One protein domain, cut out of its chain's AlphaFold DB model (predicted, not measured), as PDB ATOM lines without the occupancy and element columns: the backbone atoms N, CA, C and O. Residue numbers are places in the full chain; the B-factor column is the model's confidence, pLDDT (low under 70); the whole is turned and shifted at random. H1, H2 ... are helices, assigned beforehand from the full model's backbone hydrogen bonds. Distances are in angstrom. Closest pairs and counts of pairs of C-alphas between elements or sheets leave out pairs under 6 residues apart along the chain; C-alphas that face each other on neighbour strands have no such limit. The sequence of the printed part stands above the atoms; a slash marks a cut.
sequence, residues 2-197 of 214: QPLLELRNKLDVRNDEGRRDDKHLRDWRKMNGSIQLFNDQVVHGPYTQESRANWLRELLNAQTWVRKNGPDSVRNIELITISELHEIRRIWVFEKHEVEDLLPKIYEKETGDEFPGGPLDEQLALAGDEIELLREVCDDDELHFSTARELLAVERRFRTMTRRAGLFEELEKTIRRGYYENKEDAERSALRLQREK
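Overview. This is residues 2 to 197 of the 214 residues of the protein "Sulfurtransferase DndC" of Actinomadura verrucosospora (UniProt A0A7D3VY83). Two groups of helices lie end to end: at one end H1, H2 and H4 run side by side, with H2 between the other two and H3 near H2, and at the other end the hairpin of H6 and H7 stands crosswise to them. H5 packs on residues 145 to 149 of H6, while H8 lies at the far end of the long axis and touches no helix. The printed part has 196 residues, with eight named helices, H1 to H8 in chain order, and no named strand; its class is all helix. The whole is flat, spanning 62 by 52 by 28 A, and only just compact, close to loose, with a radius of gyration of the C-alphas of 19.6 A.

Arrangement. The longest helix is H2, residues 49 to 69. With its residues 58 to 66 alone it touches H1, residues 2 to 11, at a shallow tilt of 14 degrees, opposite ways, a helical hairpin; the closest C-alphas are those of Pro 3 and Ala 62, 5.4 A apart. H2 also touches H4, residues 102 to 111, at a shallow tilt of 22 degrees, the same way; the closest C-alphas, of Asn 61 and Glu 110, are 5.3 A apart. H3, residues 82 to 95, only just touches H4, with 3 pairs of C-alphas within 8 A, the closest those of Arg 89 and Leu 103 at 6.0 A; the two form a helical hairpin at a shallow tilt of 27 degrees. H2 and H3 are near each other, as are H3 and H6, residues 142 to 159. H6 touches H7, residues 167 to 178, at a shallow tilt of 10 degrees, opposite ways, a helical hairpin; the closest C-alphas, of Thr 147 and Gly 178, are 5.3 A apart. H5, residues 128 to 137, touches H6 at a steep tilt of 52 degrees, with C-alphas of Arg 135 and Phe 145 closest at 5.9 A. H8, residues 183 to 197, is apart from H7. In H1 to H8, every O i to N i+4 pair is within hydrogen-bond range.

Along the chain. H2 is 30.0 A long, from C-alpha 49 at (28.707, 146.357, 460.655) to C-alpha 69. H6 measures 25.5 A, H8 21.2 A and H3 19.2 A. H1 begins at C-alpha 2, (15.635, 146.918, 483.751), and H8 ends at C-alpha 197, (49.044, 171.125, 452.690).

Size, cuts and confidence. The C-alphas farthest apart, of Asp 72 and Glu 196, are 63.9 A apart. The printed part has no cut. The links H1 to H2, H2 to H3 and H4 to H5 are long; within the first, residues 37 to 38 pair antiparallel with residues 41 to 42. Mean pLDDT of the printed part is 90.8, and residues 121 to 125 are under 70.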
ATOM      1  N   GLN A   2      14.196 147.217 483.719       88.00
ATOM      2  CA  GLN A   2      15.635 146.918 483.751       88.00
ATOM      3  C   GLN A   2      16.296 146.692 482.370       88.00
ATOM      4  O   GLN A   2      17.272 147.387 482.115       88.00
ATOM      5  N   PRO A   3      15.752 145.888 481.429       90.50
ATOM      6  CA  PRO A   3      16.402 145.703 480.121       90.50
ATOM      7  C   PRO A   3      16.528 146.992 479.299       90.50
ATOM      8  O   PRO A   3      17.516 147.200 478.609       90.50
ATOM      9  N   LEU A   4      15.547 147.898 479.396       92.56
ATOM     10  CA  LEU A   4      15.594 149.189 478.698       92.56
ATOM     11  C   LEU A   4      16.651 150.118 479.304       92.56
ATOM     12  O   LEU A   4      17.300 150.878 478.590       92.56
ATOM     13  N   LEU A   5      16.827 150.058 480.629       94.12
ATOM     14  CA  LEU A   5      17.879 150.797 481.323       94.12
ATOM     15  C   LEU A   5      19.261 150.235 480.985       94.12
ATOM     16  O   LEU A   5      20.177 151.008 480.736       94.12
ATOM     17  N   GLU A   6      19.402 148.913 480.929       94.69
ATOM     18  CA  GLU A   6      20.638 148.249 480.514       94.69
ATOM     19  C   GLU A   6      21.002 148.609 479.071       94.69
ATOM     20  O   GLU A   6      22.128 149.034 478.827       94.69
ATOM     21  N   LEU A   7      20.044 148.548 478.139       95.00
ATOM     22  CA  LEU A   7      20.242 148.982 476.754       95.00
ATOM     23  C   LEU A   7      20.698 150.445 476.680       95.00
ATOM     24  O   LEU A   7      21.681 150.759 476.008       95.00
ATOM     25  N   ARG A   8      20.025 151.345 477.409       94.06
ATOM     26  CA  ARG A   8      20.416 152.760 477.491       94.06
ATOM     27  C   ARG A   8      21.849 152.919 478.002       94.06
ATOM     28  O   ARG A   8      22.601 153.704 477.437       94.06
ATOM     29  N   ASN A   9      22.213 152.197 479.060       93.56
ATOM     30  CA  ASN A   9      23.544 152.280 479.653       93.56
ATOM     31  C   ASN A   9      24.617 151.752 478.694       93.56
ATOM     32  O   ASN A   9      25.670 152.367 478.582       93.56
ATOM     33  N   LYS A  10      24.338 150.669 477.953       93.88
ATOM     34  CA  LYS A  10      25.250 150.151 476.923       93.88
ATOM     35  C   LYS A  10      25.499 151.177 475.810       93.88
ATOM     36  O   LYS A  10      26.624 151.289 475.340       93.88
ATOM     37  N   LEU A  11      24.481 151.945 475.409       92.56
ATOM     38  CA  LEU A  11      24.622 152.993 474.387       92.56
ATOM     39  C   LEU A  11      25.470 154.191 474.854       92.56
ATOM     40  O   LEU A  11      26.058 154.883 474.019       92.56
ATOM     41  N   ASP A  12      25.537 154.450 476.160       93.69
ATOM     42  CA  ASP A  12      26.311 155.550 476.746       93.69
ATOM     43  C   ASP A  12      27.736 155.107 477.108       93.69
ATOM     44  O   ASP A  12      28.139 155.089 478.271       93.69
ATOM     45  N   VAL A  13      28.509 154.724 476.089       93.06
ATOM     46  CA  VAL A  13      29.891 154.254 476.248       93.06
ATOM     47  C   VAL A  13      30.794 155.400 476.708       93.06
ATOM     48  O   VAL A  13      31.058 156.347 475.952       93.06
ATOM     49  N   ARG A  14      31.291 155.304 477.944       93.12
ATOM     50  CA  ARG A  14      32.167 156.297 478.576       93.12
ATOM     51  C   ARG A  14      33.429 155.661 479.149       93.12
ATOM     52  O   ARG A  14      33.394 154.514 479.579       93.12
ATOM     53  N   ASN A  15      34.509 156.433 479.187       92.00
ATOM     54  CA  ASN A  15      35.732 156.091 479.912       92.00
ATOM     55  C   ASN A  15      35.633 156.455 481.410       92.00
ATOM     56  O   ASN A  15      34.642 157.041 481.852       92.00
ATOM     57  N   ASP A  16      36.696 156.176 482.171       91.00
ATOM     58  CA  ASP A  16      36.786 156.448 483.619       91.00
ATOM     59  C   ASP A  16      36.614 157.936 483.987       91.00
ATOM     60  O   ASP A  16      36.208 158.273 485.098       91.00
ATOM     61  N   GLU A  17      36.874 158.845 483.043       91.88
ATOM     62  CA  GLU A  17      36.690 160.295 483.199       91.88
ATOM     63  C   GLU A  17      35.269 160.763 482.823       91.88
ATOM     64  O   GLU A  17      34.984 161.963 482.805       91.88
ATOM     65  N   GLY A  18      34.374 159.841 482.459       90.75
ATOM     66  CA  GLY A  18      33.011 160.136 482.016       90.75
ATOM     67  C   GLY A  18      32.917 160.713 480.598       90.75
ATOM     68  O   GLY A  18      31.854 161.203 480.203       90.75
ATOM     69  N   ARG A  19      33.996 160.673 479.812       90.88
ATOM     70  CA  ARG A  19      34.025 161.124 478.412       90.88
ATOM     71  C   ARG A  19      33.602 159.993 477.484       90.88
ATOM     72  O   ARG A  19      33.855 158.832 477.767       90.88
ATOM     73  N   ARG A  20      32.976 160.342 476.359       91.25
ATOM     74  CA  ARG A  20      32.523 159.377 475.349       91.25
ATOM     75  C   ARG A  20      33.704 158.592 474.770       91.25
ATOM     76  O   ARG A  20      34.655 159.214 474.301       91.25
ATOM     77  N   ASP A  21      33.599 157.266 474.751       93.62
ATOM     78  CA  ASP A  21      34.676 156.369 474.310       93.62
ATOM     79  C   ASP A  21      34.181 155.206 473.431       93.62
ATOM     80  O   ASP A  21      34.476 154.031 473.633       93.62
ATOM     81  N   ASP A  22      33.395 155.540 472.412       94.75
ATOM     82  CA  ASP A  22      32.817 154.570 471.480       94.75
ATOM     83  C   ASP A  22      33.654 154.374 470.204       94.75
ATOM     84  O   ASP A  22      33.152 153.867 469.201       94.75
ATOM     85  N   LYS A  23      34.930 154.785 470.212       94.50
ATOM     86  CA  LYS A  23      35.823 154.692 469.041       94.50
ATOM     87  C   LYS A  23      36.021 153.246 468.581       94.50
ATOM     88  O   LYS A  23      36.042 153.002 467.383       94.50
ATOM     89  N   HIS A  24      36.100 152.302 469.518       94.25
ATOM     90  CA  HIS A  24      36.267 150.871 469.239       94.25
ATOM     91  C   HIS A  24      35.064 150.240 468.518       94.25
ATOM     92  O   HIS A  24      35.197 149.187 467.908       94.25
ATOM     93  N   LEU A  25      33.899 150.894 468.548       96.69
ATOM     94  CA  LEU A  25      32.691 150.453 467.847       96.69
ATOM     95  C   LEU A  25      32.581 151.042 466.432       96.69
ATOM     96  O   LEU A  25      31.617 150.779 465.709       96.69
ATOM     97  N   ARG A  26      33.510 151.916 466.038       95.44
ATOM     98  CA  ARG A  26      33.400 152.740 464.834       95.44
ATOM     99  C   ARG A  26      34.503 152.438 463.842       95.44
ATOM    100  O   ARG A  26      35.644 152.190 464.214       95.44
ATOM    101  N   ASP A  27      34.157 152.560 462.567       94.38
ATOM    102  CA  ASP A  27      35.145 152.581 461.500       94.38
ATOM    103  C   ASP A  27      36.017 153.834 461.664       94.38
ATOM    104  O   ASP A  27      35.520 154.927 461.950       94.38
ATOM    105  N   TRP A  28      37.329 153.691 461.522       94.69
ATOM    106  CA  TRP A  28      38.269 154.809 461.590       94.69
ATOM    107  C   TRP A  28      38.161 155.724 460.354       94.69
ATOM    108  O   TRP A  28      38.582 156.881 460.410       94.69
ATOM    109  N   ARG A  29      37.518 155.261 459.274       94.06
ATOM    110  CA  ARG A  29      37.201 156.021 458.057       94.06
ATOM    111  C   ARG A  29      35.862 156.738 458.161       94.06
ATOM    112  O   ARG A  29      34.928 156.305 458.835       94.06
ATOM    113  N   LYS A  30      35.711 157.830 457.410       93.12
ATOM    114  CA  LYS A  30      34.394 158.420 457.123       93.12
ATOM    115  C   LYS A  30      33.609 157.553 456.141       93.12
ATOM    116  O   LYS A  30      34.165 156.682 455.487       93.12
ATOM    117  N   MET A  31      32.312 157.835 455.983       87.50
ATOM    118  CA  MET A  31      31.453 157.084 455.048       87.50
ATOM    119  C   MET A  31      31.969 157.082 453.600       87.50
ATOM    120  O   MET A  31      31.681 156.156 452.859       87.50
ATOM    121  N   ASN A  32      32.725 158.104 453.193       86.94
ATOM    122  CA  ASN A  32      33.348 158.183 451.873       86.94
ATOM    123  C   ASN A  32      34.781 157.614 451.831       86.94
ATOM    124  O   ASN A  32      35.464 157.827 450.834       86.94
ATOM    125  N   GLY A  33      35.255 156.962 452.900       88.12
ATOM    126  CA  GLY A  33      36.608 156.404 453.029       88.12
ATOM    127  C   GLY A  33      37.695 157.391 453.441       88.12
ATOM    128  O   GLY A  33      38.826 156.984 453.686       88.12
ATOM    129  N   SER A  34      37.382 158.687 453.528       91.12
ATOM    130  CA  SER A  34      38.375 159.691 453.916       91.12
ATOM    131  C   SER A  34      38.767 159.572 455.388       91.12
ATOM    132  O   SER A  34      37.958 159.197 456.242       91.12
ATOM    133  N   ILE A  35      40.013 159.941 455.679       95.19
ATOM    134  CA  ILE A  35      40.557 160.020 457.034       95.19
ATOM    135  C   ILE A  35      40.547 161.475 457.457       95.19
ATOM    136  O   ILE A  35      41.170 162.327 456.821       95.19
ATOM    137  N   GLN A  36      39.813 161.765 458.524       94.56
ATOM    138  CA  GLN A  36      39.757 163.099 459.097       94.56
ATOM    139  C   GLN A  36      40.565 163.127 460.386       94.56
ATOM    140  O   GLN A  36      40.360 162.287 461.262       94.56
ATOM    141  N   LEU A  37      41.427 164.129 460.511       94.75
ATOM    142  CA  LEU A  37      42.230 164.370 461.700       94.75
ATOM    143  C   LEU A  37      41.672 165.556 462.493       94.75
ATOM    144  O   LEU A  37      41.170 166.525 461.921       94.75
ATOM    145  N   PHE A  38      41.768 165.470 463.815       93.12
ATOM    146  CA  PHE A  38      41.543 166.575 464.741       93.12
ATOM    147  C   PHE A  38      42.562 166.461 465.872       93.12
ATOM    148  O   PHE A  38      42.638 165.412 466.508       93.12
ATOM    149  N   ASN A  39      43.350 167.515 466.108       91.56
ATOM    150  CA  ASN A  39      44.501 167.483 467.022       91.56
ATOM    151  C   ASN A  39      45.412 166.268 466.767       91.56
ATOM    152  O   ASN A  39      45.727 165.522 467.690       91.56
ATOM    153  N   ASP A  40      45.746 166.036 465.494       89.75
ATOM    154  CA  ASP A  40      46.557 164.908 465.012       89.75
ATOM    155  C   ASP A  40      46.009 163.508 465.353       89.75
ATOM    156  O   ASP A  40      46.715 162.520 465.197       89.75
ATOM    157  N   GLN A  41      44.741 163.395 465.770       91.38
ATOM    158  CA  GLN A  41      44.069 162.121 466.035       91.38
ATOM    159  C   GLN A  41      42.971 161.829 465.012       91.38
ATOM    160  O   GLN A  41      42.207 162.717 464.620       91.38
ATOM    161  N   VAL A  42      42.822 160.552 464.644       94.44
ATOM    162  CA  VAL A  42      41.761 160.094 463.735       94.44
ATOM    163  C   VAL A  42      40.372 160.265 464.354       94.44
ATOM    164  O   VAL A  42      40.019 159.670 465.381       94.44
ATOM    165  N   VAL A  43      39.529 161.029 463.664       94.75
ATOM    166  CA  VAL A  43      38.108 161.165 463.977       94.75
ATOM    167  C   VAL A  43      37.351 160.012 463.327       94.75
ATOM    168  O   VAL A  43      37.091 160.029 462.123       94.75
ATOM    169  N   HIS A  44      36.924 159.046 464.138       95.56
ATOM    170  CA  HIS A  44      36.223 157.853 463.663       95.56
ATOM    171  C   HIS A  44      34.868 158.226 463.027       95.56
ATOM    172  O   HIS A  44      34.278 159.272 463.325       95.56
ATOM    173  N   GLY A  45      34.412 157.423 462.075       95.19
ATOM    174  CA  GLY A  45      33.185 157.626 461.322       95.19
ATOM    175  C   GLY A  45      32.001 156.815 461.864       95.19
ATOM    176  O   GLY A  45      31.668 156.915 463.056       95.19
ATOM    177  N   PRO A  46      31.264 156.108 460.986       95.25
ATOM    178  CA  PRO A  46      30.066 155.376 461.379       95.25
ATOM    179  C   PRO A  46      30.411 154.164 462.253       95.25
ATOM    180  O   PRO A  46      31.562 153.743 462.324       95.25
ATOM    181  N   TYR A  47      29.400 153.580 462.898       96.50
ATOM    182  CA  TYR A  47      29.548 152.274 463.548       96.50
ATOM    183  C   TYR A  47      30.043 151.213 462.552       96.50
ATOM    184  O   TYR A  47      29.787 151.334 461.354       96.50
ATOM    185  N   THR A  48      30.728 150.176 463.022       95.38
ATOM    186  CA  THR A  48      31.041 148.997 462.200       95.38
ATOM    187  C   THR A  48      29.770 148.189 461.912       95.38
ATOM    188  O   THR A  48      28.740 148.388 462.565       95.38
ATOM    189  N   GLN A  49      29.811 147.291 460.921       94.56
ATOM    190  CA  GLN A  49      28.707 146.357 460.655       94.56
ATOM    191  C   GLN A  49      28.386 145.524 461.900       94.56
ATOM    192  O   GLN A  49      27.231 145.449 462.312       94.56
ATOM    193  N   GLU A  50      29.417 144.985 462.550       95.06
ATOM    194  CA  GLU A  50      29.281 144.221 463.789       95.06
ATOM    195  C   GLU A  50      28.582 145.036 464.886       95.06
ATOM    196  O   GLU A  50      27.608 144.577 465.481       95.06
ATOM    197  N   SER A  51      29.011 146.283 465.099       97.31
ATOM    198  CA  SER A  51      28.402 147.160 466.101       97.31
ATOM    199  C   SER A  51      26.933 147.450 465.790       97.31
ATOM    200  O   SER A  51      26.096 147.402 466.687       97.31
ATOM    201  N   ARG A  52      26.584 147.715 464.521       97.62
ATOM    202  CA  ARG A  52      25.182 147.896 464.102       97.62
ATOM    203  C   ARG A  52      24.343 146.644 464.360       97.62
ATOM    204  O   ARG A  52      23.248 146.754 464.909       97.62
ATOM    205  N   ALA A  53      24.866 145.473 463.999       98.06
ATOM    206  CA  ALA A  53      24.210 144.191 464.224       98.06
ATOM    207  C   ALA A  53      23.994 143.920 465.719       98.06
ATOM    208  O   ALA A  53      22.904 143.514 466.119       98.06
ATOM    209  N   ASN A  54      24.994 144.200 466.555       98.06
ATOM    210  CA  ASN A  54      24.896 144.053 468.005       98.06
ATOM    211  C   ASN A  54      23.861 145.006 468.606       98.06
ATOM    212  O   ASN A  54      23.038 144.571 469.407       98.06
ATOM    213  N   TRP A  55      23.816 146.269 468.170       98.12
ATOM    214  CA  TRP A  55      22.786 147.197 468.638       98.12
ATOM    215  C   TRP A  55      21.376 146.760 468.263       98.12
ATOM    216  O   TRP A  55      20.472 146.855 469.091       98.12
ATOM    217  N   LEU A  56      21.190 146.243 467.048       98.50
ATOM    218  CA  LEU A  56      19.900 145.707 466.632       98.50
ATOM    219  C   LEU A  56      19.499 144.489 467.476       98.50
ATOM    220  O   LEU A  56      18.348 144.408 467.903       98.50
ATOM    221  N   ARG A  57      20.443 143.580 467.763       98.56
ATOM    222  CA  ARG A  57      20.201 142.420 468.635       98.56
ATOM    223  C   ARG A  57      19.745 142.850 470.020       98.56
ATOM    224  O   ARG A  57      18.691 142.428 470.473       98.56
ATOM    225  N   GLU A  58      20.508 143.729 470.662       98.06
ATOM    226  CA  GLU A  58      20.220 144.234 472.007       98.06
ATOM    227  C   GLU A  58      18.856 144.938 472.075       98.06
ATOM    228  O   GLU A  58      18.090 144.735 473.018       98.06
ATOM    229  N   LEU A  59      18.515 145.724 471.050       98.25
ATOM    230  CA  LEU A  59      17.229 146.411 470.963       98.25
ATOM    231  C   LEU A  59      16.059 145.429 470.823       98.25
ATOM    232  O   LEU A  59      15.081 145.532 471.570       98.25
ATOM    233  N   LEU A  60      16.150 144.480 469.886       98.19
ATOM    234  CA  LEU A  60      15.099 143.487 469.664       98.19
ATOM    235  C   LEU A  60      14.949 142.566 470.872       98.19
ATOM    236  O   LEU A  60      13.830 142.319 471.310       98.19
ATOM    237  N   ASN A  61      16.060 142.143 471.472       97.44
ATOM    238  CA  ASN A  61      16.062 141.334 472.680       97.44
ATOM    239  C   ASN A  61      15.360 142.054 473.841       97.44
ATOM    240  O   ASN A  61      14.468 141.488 474.476       97.44
ATOM    241  N   ALA A  62      15.690 143.330 474.075       97.00
ATOM    242  CA  ALA A  62      15.048 144.135 475.109       97.00
ATOM    243  C   ALA A  62      13.542 144.303 474.852       97.00
ATOM    244  O   ALA A  62      12.742 144.164 475.783       97.00
ATOM    245  N   GLN A  63      13.140 144.552 473.600       96.75
ATOM    246  CA  GLN A  63      11.733 144.602 473.200       96.75
ATOM    247  C   GLN A  63      11.027 143.273 473.499       96.75
ATOM    248  O   GLN A  63      10.054 143.257 474.255       96.75
ATOM    249  N   THR A  64      11.530 142.157 472.964       96.38
ATOM    250  CA  THR A  64      10.966 140.810 473.144       96.38
ATOM    251  C   THR A  64      10.855 140.446 474.622       96.38
ATOM    252  O   THR A  64       9.815 139.964 475.081       96.38
ATOM    253  N   TRP A  65      11.892 140.739 475.409       96.25
ATOM    254  CA  TRP A  65      11.897 140.465 476.840       96.25
ATOM    255  C   TRP A  65      10.802 141.238 477.573       96.25
ATOM    256  O   TRP A  65      10.100 140.656 478.403       96.25
ATOM    257  N   VAL A  66      10.630 142.534 477.278       96.00
ATOM    258  CA  VAL A  66       9.607 143.371 477.927       96.00
ATOM    259  C   VAL A  66       8.205 142.933 477.523       96.00
ATOM    260  O   VAL A  66       7.341 142.858 478.393       96.00
ATOM    261  N   ARG A  67       7.980 142.568 476.255       95.19
ATOM    262  CA  ARG A  67       6.688 142.023 475.809       95.19
ATOM    263  C   ARG A  67       6.323 140.735 476.554       95.19
ATOM    264  O   ARG A  67       5.170 140.550 476.937       95.19
ATOM    265  N   LYS A  68       7.310 139.868 476.811       95.00
ATOM    266  CA  LYS A  68       7.115 138.574 477.482       95.00
ATOM    267  C   LYS A  68       6.968 138.675 479.005       95.00
ATOM    268  O   LYS A  68       6.143 137.969 479.577       95.00
ATOM    269  N   ASN A  69       7.770 139.514 479.662       95.12
ATOM    270  CA  ASN A  69       7.912 139.523 481.127       95.12
ATOM    271  C   ASN A  69       7.410 140.814 481.798       95.12
ATOM    272  O   ASN A  69       7.357 140.895 483.024       95.12
ATOM    273  N   GLY A  70       7.102 141.852 481.019       91.94
ATOM    274  CA  GLY A  70       6.621 143.133 481.528       91.94
ATOM    275  C   GLY A  70       5.149 143.107 481.965       91.94
ATOM    276  O   GLY A  70       4.416 142.165 481.650       91.94
ATOM    277  N   PRO A  71       4.693 144.149 482.687       94.19
ATOM    278  CA  PRO A  71       3.282 144.311 483.031       94.19
ATOM    279  C   PRO A  71       2.411 144.503 481.780       94.19
ATOM    280  O   PRO A  71       2.895 144.952 480.739       94.19
ATOM    281  N   ASP A  72       1.107 144.236 481.904       93.31
ATOM    282  CA  ASP A  72       0.144 144.312 480.792       93.31
ATOM    283  C   ASP A  72       0.191 145.648 480.036       93.31
ATOM    284  O   ASP A  72       0.060 145.674 478.814       93.31
ATOM    285  N   SER A  73       0.463 146.749 480.743       93.12
ATOM    286  CA  SER A  73       0.548 148.097 480.172       93.12
ATOM    287  C   SER A  73       1.649 148.281 479.122       93.12
ATOM    288  O   SER A  73       1.569 149.223 478.340       93.12
ATOM    289  N   VAL A  74       2.667 147.414 479.086       92.50
ATOM    290  CA  VAL A  74       3.806 147.512 478.151       92.50
ATOM    291  C   VAL A  74       3.973 146.275 477.269       92.50
ATOM    292  O   VAL A  74       4.954 146.179 476.535       92.50
ATOM    293  N   ARG A  75       3.020 145.335 477.291       91.44
ATOM    294  CA  ARG A  75       3.082 144.113 476.468       91.44
ATOM    295  C   ARG A  75       3.140 144.377 474.965       91.44
ATOM    296  O   ARG A  75       3.680 143.558 474.234       91.44
ATOM    297  N   ASN A  76       2.632 145.525 474.527       92.62
ATOM    298  CA  ASN A  76       2.624 145.944 473.126       92.62
ATOM    299  C   ASN A  76       3.680 147.019 472.832       92.62
ATOM    300  O   ASN A  76       3.540 147.758 471.864       92.62
ATOM    301  N   ILE A  77       4.711 147.160 473.678       94.94
ATOM    302  CA  ILE A  77       5.776 148.136 473.430       94.94
ATOM    303  C   ILE A  77       6.448 147.862 472.084       94.94
ATOM    304  O   ILE A  77       6.736 146.716 471.739       94.94
ATOM    305  N   GLU A  78       6.719 148.917 471.336       95.00
ATOM    306  CA  GLU A  78       7.441 148.875 470.071       95.00
ATOM    307  C   GLU A  78       8.591 149.881 470.175       95.00
ATOM    308  O   GLU A  78       8.384 151.090 470.155       95.00
ATOM    309  N   LEU A  79       9.799 149.368 470.424       96.50
ATOM    310  CA  LEU A  79      11.042 150.145 470.438       96.50
ATOM    311  C   LEU A  79      11.529 150.431 469.017       96.50
ATOM    312  O   LEU A  79      12.214 151.427 468.802       96.50
ATOM    313  N   ILE A  80      11.204 149.534 468.084       97.75
ATOM    314  CA  ILE A  80      11.429 149.693 466.653       97.75
ATOM    315  C   ILE A  80      10.274 149.063 465.883       97.75
ATOM    316  O   ILE A  80       9.832 147.954 466.194       97.75
ATOM    317  N   THR A  81       9.800 149.778 464.874       97.25
ATOM    318  CA  THR A  81       8.721 149.332 463.998       97.25
ATOM    319  C   THR A  81       9.230 148.412 462.892       97.25
ATOM    320  O   THR A  81      10.394 148.458 462.488       97.25
ATOM    321  N   ILE A  82       8.330 147.605 462.322       96.38
ATOM    322  CA  ILE A  82       8.639 146.805 461.124       96.38
ATOM    323  C   ILE A  82       9.090 147.696 459.955       96.38
ATOM    324  O   ILE A  82      10.023 147.341 459.236       96.38
ATOM    325  N   SER A  83       8.476 148.868 459.771       96.44
ATOM    326  CA  SER A  83       8.866 149.815 458.719       96.44
ATOM    327  C   SER A  83      10.288 150.353 458.907       96.44
ATOM    328  O   SER A  83      11.032 150.451 457.934       96.44
ATOM    329  N   GLU A  84      10.694 150.647 460.142       98.06
ATOM    330  CA  GLU A  84      12.071 151.051 460.443       98.06
ATOM    331  C   GLU A  84      13.060 149.904 460.220       98.06
ATOM    332  O   GLU A  84      14.143 150.133 459.689       98.06
ATOM    333  N   LEU A  85      12.692 148.661 460.548       97.88
ATOM    334  CA  LEU A  85      13.530 147.495 460.254       97.88
ATOM    335  C   LEU A  85      13.738 147.294 458.745       97.88
ATOM    336  O   LEU A  85      14.856 147.004 458.321       97.88
ATOM    337  N   HIS A  86      12.700 147.492 457.928       95.38
ATOM    338  CA  HIS A  86      12.834 147.486 456.464       95.38
ATOM    339  C   HIS A  86      13.802 148.561 455.971       95.38
ATOM    340  O   HIS A  86      14.635 148.291 455.108       95.38
ATOM    341  N   GLU A  87      13.745 149.757 456.553       96.19
ATOM    342  CA  GLU A  87      14.650 150.846 456.189       96.19
ATOM    343  C   GLU A  87      16.096 150.576 456.634       96.19
ATOM    344  O   GLU A  87      17.029 150.801 455.865       96.19
ATOM    345  N   ILE A  88      16.302 150.003 457.826       96.88
ATOM    346  CA  ILE A  88      17.626 149.545 458.274       96.88
ATOM    347  C   ILE A  88      18.184 148.507 457.296       96.88
ATOM    348  O   ILE A  88      19.323 148.649 456.849       96.88
ATOM    349  N   ARG A  89      17.376 147.504 456.923       93.50
ATOM    350  CA  ARG A  89      17.761 146.460 455.961       93.50
ATOM    351  C   ARG A  89      18.170 147.079 454.624       93.50
ATOM    352  O   ARG A  89      19.225 146.744 454.090       93.50
ATOM    353  N   ARG A  90      17.382 148.038 454.116       91.56
ATOM    354  CA  ARG A  90      17.680 148.775 452.880       91.56
ATOM    355  C   ARG A  90      19.020 149.508 452.978       91.56
ATOM    356  O   ARG A  90      19.856 149.380 452.088       91.56
ATOM    357  N   ILE A  91      19.246 150.263 454.050       93.06
ATOM    358  CA  ILE A  91      20.492 151.017 454.236       93.06
ATOM    359  C   ILE A  91      21.692 150.064 454.288       93.06
ATOM    360  O   ILE A  91      22.699 150.314 453.628       93.06
ATOM    361  N   TRP A  92      21.602 148.966 455.042       93.12
ATOM    362  CA  TRP A  92      22.710 148.018 455.185       93.12
ATOM    363  C   TRP A  92      23.072 147.380 453.842       93.12
ATOM    364  O   TRP A  92      24.228 147.429 453.424       93.12
ATOM    365  N   VAL A  93      22.084 146.874 453.110       87.44
ATOM    366  CA  VAL A  93      22.350 146.165 451.855       87.44
ATOM    367  C   VAL A  93      22.733 147.126 450.727       87.44
ATOM    368  O   VAL A  93      23.756 146.931 450.074       87.44
ATOM    369  N   PHE A  94      21.958 148.189 450.500       84.50
ATOM    370  CA  PHE A  94      22.130 149.037 449.312       84.50
ATOM    371  C   PHE A  94      23.140 150.172 449.495       84.50
ATOM    372  O   PHE A  94      23.771 150.573 448.519       84.50
ATOM    373  N   GLU A  95      23.284 150.716 450.706       87.50
ATOM    374  CA  GLU A  95      24.179 151.858 450.959       87.50
ATOM    375  C   GLU A  95      25.474 151.460 451.670       87.50
ATOM    376  O   GLU A  95      26.484 152.150 451.525       87.50
ATOM    377  N   LYS A  96      25.458 150.384 452.467       88.25
ATOM    378  CA  LYS A  96      26.649 149.857 453.159       88.25
ATOM    379  C   LYS A  96      27.241 148.616 452.499       88.25
ATOM    380  O   LYS A  96      28.296 148.168 452.945       88.25
ATOM    381  N   HIS A  97      26.608 148.107 451.442       86.81
ATOM    382  CA  HIS A  97      27.055 146.926 450.704       86.81
ATOM    383  C   HIS A  97      27.211 145.684 451.599       86.81
ATOM    384  O   HIS A  97      28.087 144.851 451.379       86.81
ATOM    385  N   GLU A  98      26.363 145.568 452.626       88.31
ATOM    386  CA  GLU A  98      26.271 144.416 453.531       88.31
ATOM    387  C   GLU A  98      25.368 143.343 452.925       88.31
ATOM    388  O   GLU A  98      24.245 143.098 453.369       88.31
ATOM    389  N   VAL A  99      25.838 142.748 451.836       82.38
ATOM    390  CA  VAL A  99      25.066 141.814 451.004       82.38
ATOM    391  C   VAL A  99      24.768 140.469 451.678       82.38
ATOM    392  O   VAL A  99      24.020 139.675 451.117       82.38
ATOM    393  N   GLU A 100      25.285 140.231 452.888       83.50
ATOM    394  CA  GLU A 100      24.920 139.094 453.745       83.50
ATOM    395  C   GLU A 100      23.483 139.167 454.269       83.50
ATOM    396  O   GLU A 100      22.957 138.161 454.754       83.50
ATOM    397  N   ASP A 101      22.889 140.369 454.241       88.25
ATOM    398  CA  ASP A 101      21.521 140.642 454.675       88.25
ATOM    399  C   ASP A 101      21.228 140.053 456.069       88.25
ATOM    400  O   ASP A 101      20.390 139.174 456.268       88.25
ATOM    401  N   LEU A 102      21.990 140.509 457.070       91.88
ATOM    402  CA  LEU A 102      21.950 139.949 458.426       91.88
ATOM    403  C   LEU A 102      20.646 140.244 459.181       91.88
ATOM    404  O   LEU A 102      20.349 139.563 460.164       91.88
ATOM    405  N   LEU A 103      19.887 141.265 458.776       95.62
ATOM    406  CA  LEU A 103      18.748 141.758 459.551       95.62
ATOM    407  C   LEU A 103      17.640 140.708 459.732       95.62
ATOM    408  O   LEU A 103      17.251 140.506 460.883       95.62
ATOM    409  N   PRO A 104      17.159 140.002 458.686       94.19
ATOM    410  CA  PRO A 104      16.170 138.937 458.852       94.19
ATOM    411  C   PRO A 104      16.599 137.861 459.855       94.19
ATOM    412  O   PRO A 104      15.829 137.508 460.744       94.19
ATOM    413  N   LYS A 105      17.862 137.417 459.783       94.19
ATOM    414  CA  LYS A 105      18.426 136.410 460.700       94.19
ATOM    415  C   LYS A 105      18.491 136.920 462.142       94.19
ATOM    416  O   LYS A 105      18.213 136.179 463.081       94.19
ATOM    417  N   ILE A 106      18.882 138.184 462.333       97.88
ATOM    418  CA  ILE A 106      18.898 138.828 463.654       97.88
ATOM    419  C   ILE A 106      17.474 138.927 464.211       97.88
ATOM    420  O   ILE A 106      17.256 138.611 465.377       97.88
ATOM    421  N   TYR A 107      16.513 139.335 463.385       98.12
ATOM    422  CA  TYR A 107      15.120 139.461 463.791       98.12
ATOM    423  C   TYR A 107      14.533 138.127 464.248       98.12
ATOM    424  O   TYR A 107      14.004 138.047 465.355       98.12
ATOM    425  N   GLU A 108      14.688 137.078 463.443       97.75
ATOM    426  CA  GLU A 108      14.195 135.739 463.767       97.75
ATOM    427  C   GLU A 108      14.816 135.205 465.057       97.75
ATOM    428  O   GLU A 108      14.110 134.727 465.943       97.75
ATOM    429  N   LYS A 109      16.131 135.370 465.226       98.25
ATOM    430  CA  LYS A 109      16.835 134.904 466.422       98.25
ATOM    431  C   LYS A 109      16.369 135.600 467.706       98.25
ATOM    432  O   LYS A 109      16.247 134.943 468.737       98.25
ATOM    433  N   GLU A 110      16.158 136.915 467.666       98.12
ATOM    434  CA  GLU A 110      15.878 137.707 468.874       98.12
ATOM    435  C   GLU A 110      14.381 137.857 469.182       98.12
ATOM    436  O   GLU A 110      14.009 138.164 470.319       98.12
ATOM    437  N   THR A 111      13.507 137.658 468.193       96.81
ATOM    438  CA  THR A 111      12.047 137.716 468.384       96.81
ATOM    439  C   THR A 111      11.399 136.335 468.422       96.81
ATOM    440  O   THR A 111      10.417 136.155 469.139       96.81
ATOM    441  N   GLY A 112      11.978 135.350 467.730       97.12
ATOM    442  CA  GLY A 112      11.378 134.037 467.491       97.12
ATOM    443  C   GLY A 112      10.379 134.013 466.328       97.12
ATOM    444  O   GLY A 112       9.871 132.941 466.011       97.12
ATOM    445  N   ASP A 113      10.113 135.161 465.700       95.81
ATOM    446  CA  ASP A 113       9.199 135.304 464.570       95.81
ATOM    447  C   ASP A 113       9.985 135.510 463.268       95.81
ATOM    448  O   ASP A 113      11.003 136.201 463.246       95.81
ATOM    449  N   GLU A 114       9.493 134.974 462.152       95.75
ATOM    450  CA  GLU A 114      10.086 135.240 460.838       95.75
ATOM    451  C   GLU A 114      10.000 136.738 460.499       95.75
ATOM    452  O   GLU A 114       8.986 137.398 460.753       95.75
ATOM    453  N   PHE A 115      11.069 137.297 459.923       95.06
ATOM    454  CA  PHE A 115      11.066 138.699 459.516       95.06
ATOM    455  C   PHE A 115      10.019 138.927 458.414       95.06
ATOM    456  O   PHE A 115      10.116 138.298 457.358       95.06
ATOM    457  N   PRO A 116       9.045 139.840 458.598       90.56
ATOM    458  CA  PRO A 116       7.967 140.057 457.635       90.56
ATOM    459  C   PRO A 116       8.458 140.876 456.432       90.56
ATOM    460  O   PRO A 116       8.119 142.051 456.260       90.56
ATOM    461  N   GLY A 117       9.285 140.254 455.592       80.56
ATOM    462  CA  GLY A 117       9.875 140.848 454.404       80.56
ATOM    463  C   GLY A 117      10.172 139.819 453.328       80.56
ATOM    464  O   GLY A 117      10.708 138.753 453.605       80.56
ATOM    465  N   GLY A 118       9.848 140.160 452.080       79.38
ATOM    466  CA  GLY A 118      10.231 139.346 450.930       79.38
ATOM    467  C   GLY A 118      11.750 139.324 450.702       79.38
ATOM    468  O   GLY A 118      12.501 140.050 451.378       79.38
ATOM    469  N   PRO A 119      12.211 138.517 449.732       71.50
ATOM    470  CA  PRO A 119      13.586 138.598 449.265       71.50
ATOM    471  C   PRO A 119      13.884 140.031 448.807       71.50
ATOM    472  O   PRO A 119      13.053 140.677 448.160       71.50
ATOM    473  N   LEU A 120      15.061 140.541 449.172       72.31
ATOM    474  CA  LEU A 120      15.609 141.712 448.493       72.31
ATOM    475  C   LEU A 120      15.896 141.354 447.036       72.31
ATOM    476  O   LEU A 120      15.890 140.178 446.676       72.31
ATOM    477  N   ASP A 121      16.145 142.369 446.213       66.75
ATOM    478  CA  ASP A 121      16.543 142.168 444.822       66.75
ATOM    479  C   ASP A 121      17.657 141.109 444.733       66.75
ATOM    480  O   ASP A 121      18.787 141.322 445.184       66.75
ATOM    481  N   GLU A 122      17.304 139.948 444.176       59.47
ATOM    482  CA  GLU A 122      18.136 138.743 444.090       59.47
ATOM    483  C   GLU A 122      19.452 139.026 443.342       59.47
ATOM    484  O   GLU A 122      20.444 138.321 443.491       59.47
ATOM    485  N   GLN A 123      19.490 140.126 442.584       58.91
ATOM    486  CA  GLN A 123      20.647 140.595 441.831       58.91
ATOM    487  C   GLN A 123      21.808 141.084 442.713       58.91
ATOM    488  O   GLN A 123      22.941 141.138 442.230       58.91
ATOM    489  N   LEU A 124      21.557 141.450 443.977       62.25
ATOM    490  CA  LEU A 124      22.576 142.008 444.879       62.25
ATOM    491  C   LEU A 124      23.026 141.052 445.985       62.25
ATOM    492  O   LEU A 124      24.114 141.245 446.523       62.25
ATOM    493  N   ALA A 125      22.224 140.046 446.325       64.69
ATOM    494  CA  ALA A 125      22.538 139.128 447.414       64.69
ATOM    495  C   ALA A 125      23.708 138.210 447.030       64.69
ATOM    496  O   ALA A 125      23.685 137.584 445.969       64.69
ATOM    497  N   LEU A 126      24.731 138.136 447.885       70.19
ATOM    498  CA  LEU A 126      25.713 137.050 447.857       70.19
ATOM    499  C   LEU A 126      25.181 135.924 448.745       70.19
ATOM    500  O   LEU A 126      24.670 136.182 449.837       70.19
ATOM    501  N   ALA A 127      25.284 134.684 448.279       71.50
ATOM    502  CA  ALA A 127      24.955 133.541 449.113       71.50
ATOM    503  C   ALA A 127      25.974 133.410 450.264       71.50
ATOM    504  O   ALA A 127      27.098 133.911 450.185       71.50
ATOM    505  N   GLY A 128      25.571 132.778 451.370       75.19
ATOM    506  CA  GLY A 128      26.419 132.688 452.569       75.19
ATOM    507  C   GLY A 128      27.738 131.947 452.325       75.19
ATOM    508  O   GLY A 128      28.771 132.340 452.848       75.19
ATOM    509  N   ASP A 129      27.728 130.928 451.472       81.25
ATOM    510  CA  ASP A 129      28.929 130.217 451.030       81.25
ATOM    511  C   ASP A 129      29.862 131.095 450.179       81.25
ATOM    512  O   ASP A 129      31.078 131.020 450.341       81.25
ATOM    513  N   GLU A 130      29.319 131.971 449.324       85.81
ATOM    514  CA  GLU A 130      30.113 132.950 448.566       85.81
ATOM    515  C   GLU A 130      30.815 133.960 449.492       85.81
ATOM    516  O   GLU A 130      31.956 134.346 449.233       85.81
ATOM    517  N   ILE A 131      30.150 134.390 450.570       86.12
ATOM    518  CA  ILE A 131      30.724 135.318 451.558       86.12
ATOM    519  C   ILE A 131      31.814 134.645 452.380       86.12
ATOM    520  O   ILE A 131      32.868 135.240 452.611       86.12
ATOM    521  N   GLU A 132      31.581 133.403 452.781       86.62
ATOM    522  CA  GLU A 132      32.524 132.656 453.606       86.62
ATOM    523  C   GLU A 132      33.800 132.364 452.811       86.62
ATOM    524  O   GLU A 132      34.900 132.573 453.321       86.62
ATOM    525  N   LEU A 133      33.660 132.017 451.527       90.81
ATOM    526  CA  LEU A 133      34.787 131.896 450.604       90.81
ATOM    527  C   LEU A 133      35.523 133.230 450.415       90.81
ATOM    528  O   LEU A 133      36.752 133.260 450.384       90.81
ATOM    529  N   LEU A 134      34.795 134.342 450.283       91.00
ATOM    530  CA  LEU A 134      35.414 135.662 450.153       91.00
ATOM    531  C   LEU A 134      36.244 136.015 451.395       91.00
ATOM    532  O   LEU A 134      37.331 136.569 451.262       91.00
ATOM    533  N   ARG A 135      35.747 135.681 452.589       90.50
ATOM    534  CA  ARG A 135      36.464 135.890 453.851       90.50
ATOM    535  C   ARG A 135      37.727 135.037 453.931       90.50
ATOM    536  O   ARG A 135      38.770 135.567 454.296       90.50
ATOM    537  N   GLU A 136      37.641 133.768 453.530       91.62
ATOM    538  CA  GLU A 136      38.788 132.857 453.456       91.62
ATOM    539  C   GLU A 136      39.882 133.403 452.528       91.62
ATOM    540  O   GLU A 136      41.042 133.468 452.915       91.62
ATOM    541  N   VAL A 137      39.516 133.873 451.331       93.19
ATOM    542  CA  VAL A 137      40.470 134.438 450.356       93.19
ATOM    543  C   VAL A 137      41.112 135.743 450.843       93.19
ATOM    544  O   VAL A 137      42.196 136.106 450.385       93.19
ATOM    545  N   CYS A 138      40.459 136.461 451.756       91.81
ATOM    546  CA  CYS A 138      40.988 137.681 452.354       91.81
ATOM    547  C   CYS A 138      41.833 137.438 453.617       91.81
ATOM    548  O   CYS A 138      42.246 138.420 454.222       91.81
ATOM    549  N   ASP A 139      42.109 136.185 454.006       90.12
ATOM    550  CA  ASP A 139      42.963 135.832 455.156       90.12
ATOM    551  C   ASP A 139      42.565 136.553 456.467       90.12
ATOM    552  O   ASP A 139      43.418 137.031 457.217       90.12
ATOM    553  N   ASP A 140      41.259 136.679 456.732       79.44
ATOM    554  CA  ASP A 140      40.697 137.412 457.883       79.44
ATOM    555  C   ASP A 140      41.043 138.921 457.945       79.44
ATOM    556  O   ASP A 140      40.787 139.592 458.951       79.44
ATOM    557  N   ASP A 141      41.566 139.507 456.864       89.75
ATOM    558  CA  ASP A 141      41.694 140.957 456.728       89.75
ATOM    559  C   ASP A 141      40.313 141.580 456.472       89.75
ATOM    560  O   ASP A 141      39.802 141.613 455.351       89.75
ATOM    561  N   GLU A 142      39.697 142.112 457.530       87.75
ATOM    562  CA  GLU A 142      38.385 142.770 457.475       87.75
ATOM    563  C   GLU A 142      38.339 143.975 456.519       87.75
ATOM    564  O   GLU A 142      37.296 144.277 455.922       87.75
ATOM    565  N   LEU A 143      39.451 144.695 456.349       90.25
ATOM    566  CA  LEU A 143      39.510 145.832 455.437       90.25
ATOM    567  C   LEU A 143      39.511 145.346 453.987       90.25
ATOM    568  O   LEU A 143      38.741 145.856 453.166       90.25
ATOM    569  N   HIS A 144      40.321 144.336 453.690       91.19
ATOM    570  CA  HIS A 144      40.357 143.716 452.375       91.19
ATOM    571  C   HIS A 144      39.023 143.038 452.046       91.19
ATOM    572  O   HIS A 144      38.451 143.308 450.989       91.19
ATOM    573  N   PHE A 145      38.466 142.266 452.983       91.69
ATOM    574  CA  PHE A 145      37.163 141.615 452.857       91.69
ATOM    575  C   PHE A 145      36.054 142.629 452.565       91.69
ATOM    576  O   PHE A 145      35.329 142.495 451.576       91.69
ATOM    577  N   SER A 146      35.944 143.691 453.371       90.00
ATOM    578  CA  SER A 146      34.912 144.716 453.171       90.00
ATOM    579  C   SER A 146      35.053 145.435 451.827       90.00
ATOM    580  O   SER A 146      34.048 145.702 451.165       90.00
ATOM    581  N   THR A 147      36.286 145.692 451.385       91.88
ATOM    582  CA  THR A 147      36.571 146.331 450.094       91.88
ATOM    583  C   THR A 147      36.231 145.410 448.925       91.88
ATOM    584  O   THR A 147      35.549 145.832 447.992       91.88
ATOM    585  N   ALA A 148      36.651 144.143 448.973       92.31
ATOM    586  CA  ALA A 148      36.353 143.155 447.941       92.31
ATOM    587  C   ALA A 148      34.841 142.907 447.825       92.31
ATOM    588  O   ALA A 148      34.293 142.875 446.722       92.31
ATOM    589  N   ARG A 149      34.143 142.832 448.965       90.81
ATOM    590  CA  ARG A 149      32.682 142.721 449.024       90.81
ATOM    591  C   ARG A 149      31.994 143.920 448.371       90.81
ATOM    592  O   ARG A 149      31.083 143.736 447.566       90.81
ATOM    593  N   GLU A 150      32.439 145.141 448.673       90.06
ATOM    594  CA  GLU A 150      31.902 146.361 448.055       90.06
ATOM    595  C   GLU A 150      32.139 146.370 446.534       90.06
ATOM    596  O   GLU A 150      31.213 146.662 445.777       90.06
ATOM    597  N   LEU A 151      33.326 145.966 446.066       92.06
ATOM    598  CA  LEU A 151      33.632 145.859 444.634       92.06
ATOM    599  C   LEU A 151      32.706 144.867 443.919       92.06
ATOM    600  O   LEU A 151      32.177 145.183 442.852       92.06
ATOM    601  N   LEU A 152      32.470 143.692 444.512       89.94
ATOM    602  CA  LEU A 152      31.548 142.691 443.968       89.94
ATOM    603  C   LEU A 152      30.110 143.217 443.910       89.94
ATOM    604  O   LEU A 152      29.423 143.018 442.904       89.94
ATOM    605  N   ALA A 153      29.663 143.923 444.951       86.00
ATOM    606  CA  ALA A 153      28.338 144.535 444.986       86.00
ATOM    607  C   ALA A 153      28.175 145.608 443.893       86.00
ATOM    608  O   ALA A 153      27.142 145.652 443.217       86.00
ATOM    609  N   VAL A 154      29.202 146.441 443.674       88.00
ATOM    610  CA  VAL A 154      29.233 147.419 442.575       88.00
ATOM    611  C   VAL A 154      29.151 146.705 441.223       88.00
ATOM    612  O   VAL A 154      28.268 147.019 440.427       88.00
ATOM    613  N   GLU A 155      29.996 145.704 440.965       88.56
ATOM    614  CA  GLU A 155      29.978 144.932 439.712       88.56
ATOM    615  C   GLU A 155      28.594 144.325 439.425       88.56
ATOM    616  O   GLU A 155      28.025 144.546 438.348       88.56
ATOM    617  N   ARG A 156      28.000 143.640 440.415       84.19
ATOM    618  CA  ARG A 156      26.670 143.015 440.300       84.19
ATOM    619  C   ARG A 156      25.582 144.031 439.968       84.19
ATOM    620  O   ARG A 156      24.798 143.792 439.050       84.19
ATOM    621  N   ARG A 157      25.585 145.200 440.619       82.00
ATOM    622  CA  ARG A 157      24.629 146.284 440.337       82.00
ATOM    623  C   ARG A 157      24.688 146.762 438.883       82.00
ATOM    624  O   ARG A 157      23.657 147.082 438.297       82.00
ATOM    625  N   PHE A 158      25.879 146.830 438.291       85.44
ATOM    626  CA  PHE A 158      26.050 147.258 436.899       85.44
ATOM    627  C   PHE A 158      25.867 146.123 435.881       85.44
ATOM    628  O   PHE A 158      25.755 146.409 434.687       85.44
ATOM    629  N   ARG A 159      25.832 144.852 436.307       81.19
ATOM    630  CA  ARG A 159      25.677 143.687 435.418       81.19
ATOM    631  C   ARG A 159      24.345 143.689 434.668       81.19
ATOM    632  O   ARG A 159      24.294 143.240 433.527       81.19
ATOM    633  N   THR A 160      23.281 144.195 435.289       74.00
ATOM    634  CA  THR A 160      21.925 144.215 434.713       74.00
ATOM    635  C   THR A 160      21.610 145.499 433.944       74.00
ATOM    636  O   THR A 160      20.571 145.599 433.292       74.00
ATOM    637  N   MET A 161      22.524 146.476 433.944       80.81
ATOM    638  CA  MET A 161      22.346 147.738 433.234       80.81
ATOM    639  C   MET A 161      22.714 147.613 431.753       80.81
ATOM    640  O   MET A 161      23.820 147.211 431.397       80.81
ATOM    641  N   THR A 162      21.826 148.074 430.865       80.62
ATOM    642  CA  THR A 162      22.072 148.124 429.408       80.62
ATOM    643  C   THR A 162      23.296 148.973 429.040       80.62
ATOM    644  O   THR A 162      23.916 148.760 428.001       80.62
ATOM    645  N   ARG A 163      23.652 149.955 429.878       81.19
ATOM    646  CA  ARG A 163      24.852 150.789 429.736       81.19
ATOM    647  C   ARG A 163      25.588 150.841 431.069       81.19
ATOM    648  O   ARG A 163      25.017 151.276 432.060       81.19
ATOM    649  N   ARG A 164      26.869 150.469 431.072       85.69
ATOM    650  CA  ARG A 164      27.739 150.445 432.266       85.69
ATOM    651  C   ARG A 164      28.473 151.774 432.504       85.69
ATOM    652  O   ARG A 164      29.590 151.791 433.015       85.69
ATOM    653  N   ALA A 165      27.887 152.891 432.069       87.88
ATOM    654  CA  ALA A 165      28.472 154.213 432.287       87.88
ATOM    655  C   ALA A 165      28.514 154.512 433.796       87.88
ATOM    656  O   ALA A 165      27.515 154.301 434.478       87.88
ATOM    657  N   GLY A 166      29.660 154.966 434.307       88.81
ATOM    658  CA  GLY A 166      29.881 155.220 435.737       88.81
ATOM    659  C   GLY A 166      30.414 154.025 436.541       88.81
ATOM    660  O   GLY A 166      30.816 154.212 437.683       88.81
ATOM    661  N   LEU A 167      30.504 152.817 435.963       90.94
ATOM    662  CA  LEU A 167      31.055 151.649 436.668       90.94
ATOM    663  C   LEU A 167      32.480 151.899 437.171       90.94
ATOM    664  O   LEU A 167      32.762 151.696 438.346       90.94
ATOM    665  N   PHE A 168      33.378 152.338 436.285       92.38
ATOM    666  CA  PHE A 168      34.778 152.560 436.650       92.38
ATOM    667  C   PHE A 168      34.935 153.655 437.708       92.38
ATOM    668  O   PHE A 168      35.789 153.535 438.576       92.38
ATOM    669  N   GLU A 169      34.077 154.678 437.679       93.25
ATOM    670  CA  GLU A 169      34.061 155.741 438.686       93.25
ATOM    671  C   GLU A 169      33.645 155.200 440.062       93.25
ATOM    672  O   GLU A 169      34.242 155.566 441.073       93.25
ATOM    673  N   GLU A 170      32.648 154.311 440.119       91.38
ATOM    674  CA  GLU A 170      32.235 153.666 441.371       91.38
ATOM    675  C   GLU A 170      33.287 152.671 441.881       91.38
ATOM    676  O   GLU A 170      33.619 152.705 443.064       91.38
ATOM    677  N   LEU A 171      33.890 151.863 441.001       93.56
ATOM    678  CA  LEU A 171      34.992 150.967 441.372       93.56
ATOM    679  C   LEU A 171      36.195 151.749 441.921       93.56
ATOM    680  O   LEU A 171      36.754 151.384 442.953       93.56
ATOM    681  N   GLU A 172      36.573 152.856 441.276       93.56
ATOM    682  CA  GLU A 172      37.657 153.717 441.753       93.56
ATOM    683  C   GLU A 172      37.336 154.306 443.133       93.56
ATOM    684  O   GLU A 172      38.201 154.327 444.014       93.56
ATOM    685  N   LYS A 173      36.091 154.751 443.363       91.94
ATOM    686  CA  LYS A 173      35.656 155.235 444.682       91.94
ATOM    687  C   LYS A 173      35.789 154.149 445.744       91.94
ATOM    688  O   LYS A 173      36.292 154.454 446.823       91.94
ATOM    689  N   THR A 174      35.378 152.917 445.457       92.19
ATOM    690  CA  THR A 174      35.511 151.794 446.393       92.19
ATOM    691  C   THR A 174      36.975 151.485 446.699       92.19
ATOM    692  O   THR A 174      37.346 151.411 447.870       92.19
ATOM    693  N   ILE A 175      37.850 151.429 445.688       92.81
ATOM    694  CA  ILE A 175      39.293 151.227 445.904       92.81
ATOM    695  C   ILE A 175      39.865 152.350 446.778       92.81
ATOM    696  O   ILE A 175      40.530 152.084 447.772       92.81
ATOM    697  N   ARG A 176      39.542 153.617 446.490       89.56
ATOM    698  CA  ARG A 176      39.992 154.767 447.300       89.56
ATOM    699  C   ARG A 176      39.513 154.721 448.757       89.56
ATOM    700  O   ARG A 176      40.137 155.354 449.605       89.56
ATOM    701  N   ARG A 177      38.428 154.006 449.068       87.81
ATOM    702  CA  ARG A 177      37.956 153.792 450.449       87.81
ATOM    703  C   ARG A 177      38.715 152.681 451.170       87.81
ATOM    704  O   ARG A 177      38.794 152.708 452.400       87.81
ATOM    705  N   GLY A 178      39.215 151.708 450.416       88.56
ATOM    706  CA  GLY A 178      39.733 150.441 450.923       88.56
ATOM    707  C   GLY A 178      41.229 150.200 450.738       88.56
ATOM    708  O   GLY A 178      41.723 149.207 451.240       88.56
ATOM    709  N   TYR A 179      41.956 151.077 450.040       89.56
ATOM    710  CA  TYR A 179      43.345 150.821 449.621       89.56
ATOM    711  C   TYR A 179      44.401 150.816 450.739       89.56
ATOM    712  O   TYR A 179      45.576 150.598 450.448       89.56
ATOM    713  N   TYR A 180      44.022 151.134 451.975       91.75
ATOM    714  CA  TYR A 180      44.956 151.141 453.098       91.75
ATOM    715  C   TYR A 180      45.294 149.711 453.516       91.75
ATOM    716  O   TYR A 180      44.475 148.815 453.358       91.75
ATOM    717  N   GLU A 181      46.468 149.505 454.106       89.75
ATOM    718  CA  GLU A 181      46.801 148.203 454.709       89.75
ATOM    719  C   GLU A 181      46.081 148.005 456.050       89.75
ATOM    720  O   GLU A 181      45.683 146.908 456.416       89.75
ATOM    721  N   ASN A 182      45.953 149.080 456.825       91.25
ATOM    722  CA  ASN A 182      45.346 149.094 458.152       91.25
ATOM    723  C   ASN A 182      45.100 150.543 458.595       91.25
ATOM    724  O   ASN A 182      45.349 151.508 457.863       91.25
ATOM    725  N   LYS A 183      44.614 150.702 459.827       92.00
ATOM    726  CA  LYS A 183      44.361 152.007 460.438       92.00
ATOM    727  C   LYS A 183      45.634 152.849 460.539       92.00
ATOM    728  O   LYS A 183      45.592 154.045 460.254       92.00
ATOM    729  N   GLU A 184      46.745 152.249 460.952       93.94
ATOM    730  CA  GLU A 184      48.018 152.939 461.149       93.94
ATOM    731  C   GLU A 184      48.544 153.490 459.821       93.94
ATOM    732  O   GLU A 184      49.051 154.611 459.765       93.94
ATOM    733  N   ASP A 185      48.393 152.729 458.737       93.94
ATOM    734  CA  ASP A 185      48.735 153.178 457.393       93.94
ATOM    735  C   ASP A 185      47.881 154.363 456.935       93.94
ATOM    736  O   ASP A 185      48.402 155.392 456.487       93.94
ATOM    737  N   ALA A 186      46.573 154.275 457.152       92.44
ATOM    738  CA  ALA A 186      45.655 155.352 456.830       92.44
ATOM    739  C   ALA A 186      45.943 156.641 457.613       92.44
ATOM    740  O   ALA A 186      45.910 157.740 457.049       92.44
ATOM    741  N   GLU A 187      46.275 156.516 458.897       94.25
ATOM    742  CA  GLU A 187      46.654 157.634 459.757       94.25
ATOM    743  C   GLU A 187      47.960 158.292 459.292       94.25
ATOM    744  O   GLU A 187      48.008 159.515 459.128       94.25
ATOM    745  N   ARG A 188      48.999 157.500 458.985       94.94
ATOM    746  CA  ARG A 188      50.260 158.016 458.422       94.94
ATOM    747  C   ARG A 188      50.026 158.759 457.110       94.94
ATOM    748  O   ARG A 188      50.570 159.850 456.916       94.94
ATOM    749  N   SER A 189      49.214 158.188 456.223       92.25
ATOM    750  CA  SER A 189      48.862 158.803 454.944       92.25
ATOM    751  C   SER A 189      48.161 160.151 455.149       92.25
ATOM    752  O   SER A 189      48.548 161.153 454.541       92.25
ATOM    753  N   ALA A 190      47.196 160.215 456.071       93.06
ATOM    754  CA  ALA A 190      46.464 161.436 456.394       93.06
ATOM    755  C   ALA A 190      47.363 162.531 456.991       93.06
ATOM    756  O   ALA A 190      47.296 163.684 456.560       93.06
ATOM    757  N   LEU A 191      48.239 162.172 457.936       94.12
ATOM    758  CA  LEU A 191      49.197 163.096 458.553       94.12
ATOM    759  C   LEU A 191      50.182 163.653 457.522       94.12
ATOM    760  O   LEU A 191      50.488 164.845 457.535       94.12
ATOM    761  N   ARG A 192      50.658 162.811 456.596       93.31
ATOM    762  CA  ARG A 192      51.517 163.247 455.489       93.31
ATOM    763  C   ARG A 192      50.807 164.285 454.617       93.31
ATOM    764  O   ARG A 192      51.353 165.366 454.420       93.31
ATOM    765  N   LEU A 193      49.580 164.003 454.176       90.69
ATOM    766  CA  LEU A 193      48.794 164.932 453.353       90.69
ATOM    767  C   LEU A 193      48.490 166.252 454.082       90.69
ATOM    768  O   LEU A 193      48.470 167.315 453.463       90.69
ATOM    769  N   GLN A 194      48.249 166.210 455.396       90.62
ATOM    770  CA  GLN A 194      48.046 167.414 456.204       90.62
ATOM    771  C   GLN A 194      49.317 168.270 456.269       90.62
ATOM    772  O   GLN A 194      49.238 169.489 456.119       90.62
ATOM    773  N   ARG A 195      50.488 167.640 456.445       90.06
ATOM    774  CA  ARG A 195      51.792 168.322 456.438       90.06
ATOM    775  C   ARG A 195      52.112 168.928 455.076       90.06
ATOM    776  O   ARG A 195      52.546 170.071 455.029       90.06
ATOM    777  N   GLU A 196      51.857 168.203 453.990       90.94
ATOM    778  CA  GLU A 196      52.049 168.698 452.619       90.94
ATOM    779  C   GLU A 196      51.180 169.930 452.332       90.94
ATOM    780  O   GLU A 196      51.662 170.893 451.749       90.94
ATOM    781  N   LYS A 197      49.928 169.951 452.806       87.00
ATOM    782  CA  LYS A 197      49.044 171.125 452.690       87.00
ATOM    783  C   LYS A 197      49.468 172.310 453.560       87.00
ATOM    784  O   LYS A 197      49.122 173.441 453.240       87.00
TER     785      LYS A 197